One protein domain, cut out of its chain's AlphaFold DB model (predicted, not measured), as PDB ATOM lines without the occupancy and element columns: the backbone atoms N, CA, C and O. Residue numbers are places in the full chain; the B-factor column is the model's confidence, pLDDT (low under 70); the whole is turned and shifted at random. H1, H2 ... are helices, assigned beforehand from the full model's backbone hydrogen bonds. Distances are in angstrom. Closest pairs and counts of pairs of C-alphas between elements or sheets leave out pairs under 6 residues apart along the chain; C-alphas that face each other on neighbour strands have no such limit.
ATOM      1  N   LEU A 175      99.329  98.977 109.366       60.09
ATOM      2  CA  LEU A 175      99.297 100.215 108.582       60.09
ATOM      3  C   LEU A 175     100.425 100.317 107.541       60.09
ATOM      4  O   LEU A 175     100.207 100.908 106.488       60.09
ATOM      5  N   GLU A 176     101.607  99.748 107.802       59.44
ATOM      6  CA  GLU A 176     102.729  99.746 106.844       59.44
ATOM      7  C   GLU A 176     102.635  98.580 105.856       59.44
ATOM      8  O   GLU A 176     103.036  98.707 104.700       59.44
ATOM      9  N   LEU A 177     102.049  97.456 106.286       60.66
ATOM     10  CA  LEU A 177     101.745  96.317 105.428       60.66
ATOM     11  C   LEU A 177     100.263  95.942 105.575       60.66
ATOM     12  O   LEU A 177      99.900  95.138 106.441       60.66
ATOM     13  N   PRO A 178      99.370  96.517 104.751       66.44
ATOM     14  CA  PRO A 178      97.962  96.187 104.840       66.44
ATOM     15  C   PRO A 178      97.762  94.711 104.450       66.44
ATOM     16  O   PRO A 178      98.372  94.181 103.516       66.44
ATOM     17  N   VAL A 179      96.925  94.010 105.221       69.19
ATOM     18  CA  VAL A 179      96.750  92.541 105.179       69.19
ATOM     19  C   VAL A 179      96.359  92.030 103.784       69.19
ATOM     20  O   VAL A 179      96.674  90.899 103.405       69.19
ATOM     21  N   ASN A 180      95.714  92.881 102.987       73.50
ATOM     22  CA  ASN A 180      95.391  92.616 101.590       73.50
ATOM     23  C   ASN A 180      96.649  92.336 100.745       73.50
ATOM     24  O   ASN A 180      96.669  91.341 100.028       73.50
ATOM     25  N   VAL A 181      97.709  93.141 100.859       77.62
ATOM     26  CA  VAL A 181      98.953  92.981 100.084       77.62
ATOM     27  C   VAL A 181      99.655  91.677 100.455       77.62
ATOM     28  O   VAL A 181     100.068  90.925  99.572       77.62
ATOM     29  N   ALA A 182      99.711  91.349 101.748       74.81
ATOM     30  CA  ALA A 182     100.261  90.078 102.214       74.81
ATOM     31  C   ALA A 182      99.469  88.868 101.674       74.81
ATOM     32  O   ALA A 182     100.063  87.859 101.287       74.81
ATOM     33  N   CYS A 183      98.138  88.977 101.585       77.56
ATOM     34  CA  CYS A 183      97.285  87.951 100.983       77.56
ATOM     35  C   CYS A 183      97.557  87.794  99.477       77.56
ATOM     36  O   CYS A 183      97.754  86.674  99.008       77.56
ATOM     37  N   TYR A 184      97.660  88.898  98.729       79.12
ATOM     38  CA  TYR A 184      97.992  88.863  97.301       79.12
ATOM     39  C   TYR A 184      99.358  88.229  97.037       79.12
ATOM     40  O   TYR A 184      99.464  87.363  96.170       79.12
ATOM     41  N   LEU A 185     100.384  88.596  97.811       80.81
ATOM     42  CA  LEU A 185     101.718  87.998  97.706       80.81
ATOM     43  C   LEU A 185     101.680  86.495  97.992       80.81
ATOM     44  O   LEU A 185     102.260  85.708  97.246       80.81
ATOM     45  N   ARG A 186     100.945  86.070  99.024       79.12
ATOM     46  CA  ARG A 186     100.772  84.649  99.339       79.12
ATOM     47  C   ARG A 186     100.064  83.893  98.213       79.12
ATOM     48  O   ARG A 186     100.515  82.814  97.836       79.12
ATOM     49  N   CYS A 187      98.988  84.449  97.661       81.44
ATOM     50  CA  CYS A 187      98.272  83.865  96.527       81.44
ATOM     51  C   CYS A 187      99.160  83.773  95.280       81.44
ATOM     52  O   CYS A 187      99.170  82.736  94.623       81.44
ATOM     53  N   ALA A 188      99.954  84.807  94.989       84.88
ATOM     54  CA  ALA A 188     100.904  84.805  93.879       84.88
ATOM     55  C   ALA A 188     101.989  83.730  94.055       84.88
ATOM     56  O   ALA A 188     102.266  82.976  93.122       84.88
ATOM     57  N   LEU A 189     102.558  83.594  95.258       83.75
ATOM     58  CA  LEU A 189     103.553  82.561  95.564       83.75
ATOM     59  C   LEU A 189     102.974  81.145  95.439       83.75
ATOM     60  O   LEU A 189     103.611  80.269  94.846       83.75
ATOM     61  N   LEU A 190     101.761  80.917  95.952       87.69
ATOM     62  CA  LEU A 190     101.063  79.636  95.806       87.69
ATOM     63  C   LEU A 190     100.747  79.328  94.340       87.69
ATOM     64  O   LEU A 190     100.931  78.193  93.906       87.69
ATOM     65  N   TYR A 191     100.328  80.331  93.567       86.31
ATOM     66  CA  TYR A 191     100.055  80.185  92.141       86.31
ATOM     67  C   TYR A 191     101.310  79.786  91.356       86.31
ATOM     68  O   TYR A 191     101.277  78.804  90.613       86.31
ATOM     69  N   VAL A 192     102.430  80.489  91.553       82.88
ATOM     70  CA  VAL A 192     103.695  80.184  90.861       82.88
ATOM     71  C   VAL A 192     104.199  78.794  91.247       82.88
ATOM     72  O   VAL A 192     104.537  78.001  90.371       82.88
ATOM     73  N   THR A 193     104.181  78.458  92.539       86.12
ATOM     74  CA  THR A 193     104.630  77.144  93.032       86.12
ATOM     75  C   THR A 193     103.756  76.011  92.493       86.12
ATOM     76  O   THR A 193     104.278  74.998  92.033       86.12
ATOM     77  N   SER A 194     102.431  76.192  92.488       85.75
ATOM     78  CA  SER A 194     101.483  75.218  91.937       85.75
ATOM     79  C   SER A 194     101.681  75.030  90.433       85.75
ATOM     80  O   SER A 194     101.791  73.903  89.959       85.75
ATOM     81  N   THR A 195     101.825  76.126  89.683       86.56
ATOM     82  CA  THR A 195     102.043  76.079  88.230       86.56
ATOM     83  C   THR A 195     103.343  75.352  87.889       86.56
ATOM     84  O   THR A 195     103.343  74.467  87.034       86.56
ATOM     85  N   LEU A 196     104.439  75.655  88.594       85.81
ATOM     86  CA  LEU A 196     105.711  74.945  88.425       85.81
ATOM     87  C   LEU A 196     105.595  73.464  88.810       85.81
ATOM     88  O   LEU A 196     106.148  72.613  88.115       85.81
ATOM     89  N   GLY A 197     104.840  73.141  89.864       84.31
ATOM     90  CA  GLY A 197     104.565  71.764  90.275       84.31
ATOM     91  C   GLY A 197     103.790  70.971  89.221       84.31
ATOM     92  O   GLY A 197     104.184  69.859  88.877       84.31
ATOM     93  N   VAL A 198     102.735  71.555  88.647       87.38
ATOM     94  CA  VAL A 198     101.953  70.931  87.568       87.38
ATOM     95  C   VAL A 198     102.823  70.701  86.335       87.38
ATOM     96  O   VAL A 198     102.820  69.600  85.790       87.38
ATOM     97  N   VAL A 199     103.614  71.695  85.925       87.19
ATOM     98  CA  VAL A 199     104.544  71.551  84.794       87.19
ATOM     99  C   VAL A 199     105.558  70.438  85.064       87.19
ATOM    100  O   VAL A 199     105.782  69.601  84.191       87.19
ATOM    101  N   ALA A 200     106.122  70.368  86.272       81.19
ATOM    102  CA  ALA A 200     107.047  69.301  86.650       81.19
ATOM    103  C   ALA A 200     106.388  67.915  86.571       81.19
ATOM    104  O   ALA A 200     106.980  66.990  86.019       81.19
ATOM    105  N   ILE A 201     105.148  67.770  87.051       83.94
ATOM    106  CA  ILE A 201     104.398  66.508  86.972       83.94
ATOM    107  C   ILE A 201     104.134  66.121  85.514       83.94
ATOM    108  O   ILE A 201     104.382  64.977  85.142       83.94
ATOM    109  N   VAL A 202     103.681  67.057  84.675       83.25
ATOM    110  CA  VAL A 202     103.415  66.804  83.248       83.25
ATOM    111  C   VAL A 202     104.685  66.351  82.529       83.25
ATOM    112  O   VAL A 202     104.647  65.381  81.773       83.25
ATOM    113  N   VAL A 203     105.819  67.001  82.798       81.81
ATOM    114  CA  VAL A 203     107.119  66.608  82.239       81.81
ATOM    115  C   VAL A 203     107.523  65.214  82.725       81.81
ATOM    116  O   VAL A 203     107.886  64.373  81.907       81.81
ATOM    117  N   CYS A 204     107.405  64.923  84.024       75.81
ATOM    118  CA  CYS A 204     107.713  63.604  84.580       75.81
ATOM    119  C   CYS A 204     106.844  62.495  83.968       75.81
ATOM    120  O   CYS A 204     107.368  61.464  83.550       75.81
ATOM    121  N   VAL A 205     105.529  62.707  83.864       80.00
ATOM    122  CA  VAL A 205     104.601  61.742  83.251       80.00
ATOM    123  C   VAL A 205     104.903  61.572  81.763       80.00
ATOM    124  O   VAL A 205     104.954  60.443  81.282       80.00
ATOM    125  N   GLY A 206     105.175  62.662  81.043       75.69
ATOM    126  CA  GLY A 206     105.567  62.610  79.635       75.69
ATOM    127  C   GLY A 206     106.837  61.785  79.414       75.69
ATOM    128  O   GLY A 206     106.879  60.936  78.527       75.69
ATOM    129  N   ILE A 207     107.850  61.953  80.262       73.56
ATOM    130  CA  ILE A 207     109.087  61.160  80.197       73.56
ATOM    131  C   ILE A 207     108.814  59.680  80.507       73.56
ATOM    132  O   ILE A 207     109.328  58.801  79.814       73.56
ATOM    133  N   LEU A 208     107.983  59.377  81.507       71.38
ATOM    134  CA  LEU A 208     107.644  57.993  81.856       71.38
ATOM    135  C   LEU A 208     106.872  57.280  80.736       71.38
ATOM    136  O   LEU A 208     107.188  56.135  80.413       71.38
ATOM    137  N   VAL A 209     105.899  57.958  80.124       75.75
ATOM    138  CA  VAL A 209     105.023  57.381  79.093       75.75
ATOM    139  C   VAL A 209     105.717  57.310  77.731       75.75
ATOM    140  O   VAL A 209     105.665  56.271  77.075       75.75
ATOM    141  N   PHE A 210     106.393  58.381  77.299       68.88
ATOM    142  CA  PHE A 210     106.962  58.473  75.949       68.88
ATOM    143  C   PHE A 210     108.430  58.032  75.865       68.88
ATOM    144  O   PHE A 210     108.827  57.455  74.854       68.88
ATOM    145  N   ALA A 211     109.235  58.240  76.912       64.00
ATOM    146  CA  ALA A 211     110.670  57.920  76.907       64.00
ATOM    147  C   ALA A 211     111.024  56.604  77.634       64.00
ATOM    148  O   ALA A 211     112.205  56.296  77.820       64.00
ATOM    149  N   ARG A 212     110.018  55.807  78.042       58.81
ATOM    150  CA  ARG A 212     110.175  54.483  78.689       58.81
ATOM    151  C   ARG A 212     111.189  54.467  79.849       58.81
ATOM    152  O   ARG A 212     111.891  53.481  80.045       58.81
ATOM    153  N   GLY A 213     111.291  55.565  80.599       56.06
ATOM    154  CA  GLY A 213     112.134  55.645  81.798       56.06
ATOM    155  C   GLY A 213     113.635  55.877  81.575       56.06
ATOM    156  O   GLY A 213     114.390  55.779  82.538       56.06
ATOM    157  N   HIS A 214     114.098  56.223  80.367       52.50
ATOM    158  CA  HIS A 214     115.503  56.613  80.160       52.50
ATOM    159  C   HIS A 214     115.713  58.076  80.568       52.50
ATOM    160  O   HIS A 214     115.619  58.989  79.748       52.50
ATOM    161  N   PHE A 215     115.943  58.301  81.862       55.16
ATOM    162  CA  PHE A 215     116.089  59.633  82.442       55.16
ATOM    163  C   PHE A 215     117.489  59.841  83.035       55.16
ATOM    164  O   PHE A 215     117.830  59.283  84.076       55.16
ATOM    165  N   GLU A 216     118.293  60.695  82.401       58.94
ATOM    166  CA  GLU A 216     119.519  61.233  82.996       58.94
ATOM    167  C   GLU A 216     119.152  62.357  83.981       58.94
ATOM    168  O   GLU A 216     119.065  63.534  83.622       58.94
ATOM    169  N   GLY A 217     118.936  62.005  85.253       54.88
ATOM    170  CA  GLY A 217     118.554  62.961  86.306       54.88
ATOM    171  C   GLY A 217     119.545  64.107  86.541       54.88
ATOM    172  O   GLY A 217     119.180  65.131  87.120       54.88
ATOM    173  N   LEU A 218     120.769  63.987  86.022       55.88
ATOM    174  CA  LEU A 218     121.779  65.045  86.039       55.88
ATOM    175  C   LEU A 218     121.328  66.311  85.295       55.88
ATOM    176  O   LEU A 218     121.690  67.409  85.708       55.88
ATOM    177  N   ASN A 219     120.487  66.197  84.263       58.91
ATOM    178  CA  ASN A 219     120.037  67.364  83.501       58.91
ATOM    179  C   ASN A 219     119.013  68.223  84.276       58.91
ATOM    180  O   ASN A 219     118.968  69.441  84.116       58.91
ATOM    181  N   VAL A 220     118.235  67.617  85.182       56.62
ATOM    182  CA  VAL A 220     117.298  68.351  86.058       56.62
ATOM    183  C   VAL A 220     118.018  69.019  87.229       56.62
ATOM    184  O   VAL A 220     117.634  70.111  87.646       56.62
ATOM    185  N   PHE A 221     119.130  68.446  87.699       53.28
ATOM    186  CA  PHE A 221     119.979  69.084  88.709       53.28
ATOM    187  C   PHE A 221     120.731  70.322  88.190       53.28
ATOM    188  O   PHE A 221     121.001  71.237  88.968       53.28
ATOM    189  N   VAL A 222     121.012  70.415  86.884       53.16
ATOM    190  CA  VAL A 222     121.605  71.624  86.280       53.16
ATOM    191  C   VAL A 222     120.613  72.798  86.270       53.16
ATOM    192  O   VAL A 222     121.031  73.947  86.418       53.16
ATOM    193  N   PHE A 223     119.305  72.531  86.188       48.25
ATOM    194  CA  PHE A 223     118.267  73.569  86.132       48.25
ATOM    195  C   PHE A 223     118.094  74.335  87.458       48.25
ATOM    196  O   PHE A 223     117.658  75.483  87.444       48.25
ATOM    197  N   ASN A 224     118.479  73.741  88.598       48.50
ATOM    198  CA  ASN A 224     118.352  74.361  89.924       48.50
ATOM    199  C   ASN A 224     119.696  74.785  90.553       48.50
ATOM    200  O   ASN A 224     119.786  75.014  91.759       48.50
ATOM    201  N   ARG A 225     120.762  74.950  89.753       47.62
ATOM    202  CA  ARG A 225     122.033  75.537  90.226       47.62
ATOM    203  C   ARG A 225     122.017  77.075  90.185       47.62
ATOM    204  O   ARG A 225     123.005  77.707  89.823       47.62
ATOM    205  N   VAL A 226     120.895  77.674  90.576       47.12
ATOM    206  CA  VAL A 226     120.817  79.087  91.001       47.12
ATOM    207  C   VAL A 226     120.454  79.155  92.493       47.12
ATOM    208  O   VAL A 226     120.025  80.180  93.014       47.12
TER     209      VAL A 226
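This is residues 175 to 226 of the 277 residues of the protein "Aste57867_24679 protein" of Aphanomyces stellatus (UniProt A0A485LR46). Going from Leu 175, you will see one long helix, H1, and after Phe 210 the backbone folds back through residues 211 to 217 into a short helix, H2, like a hook with an open gap between its arms. H1 makes the length, and residues 175 to 203 and 216 to 226 stand free. The printed part has 52 residues, with H1 then H2 and no named strand, and is all helix. It is extended, with a radius of gyration of the C-alphas of 17.1 A and spans of 55 by 23 by 6 A.

Look first at H1, residues 179 to 210, where every O i to N i+4 pair is within hydrogen-bond range. In H2, residues 218 to 223, 1 of 2 is. H1 and H2 are apart, joined by a short link.

Find C-alpha 179 at (96.750, 92.541, 105.179); from there H1 runs 46.0 A to C-alpha 210. H2 ends at C-alpha 223, (118.267, 73.569, 86.132).

The C-alphas farthest apart, of Leu 175 and Arg 212, are 55.7 A apart. The printed part has no cut. Residues 175 to 179 and 210 to 226 have pLDDT under 70.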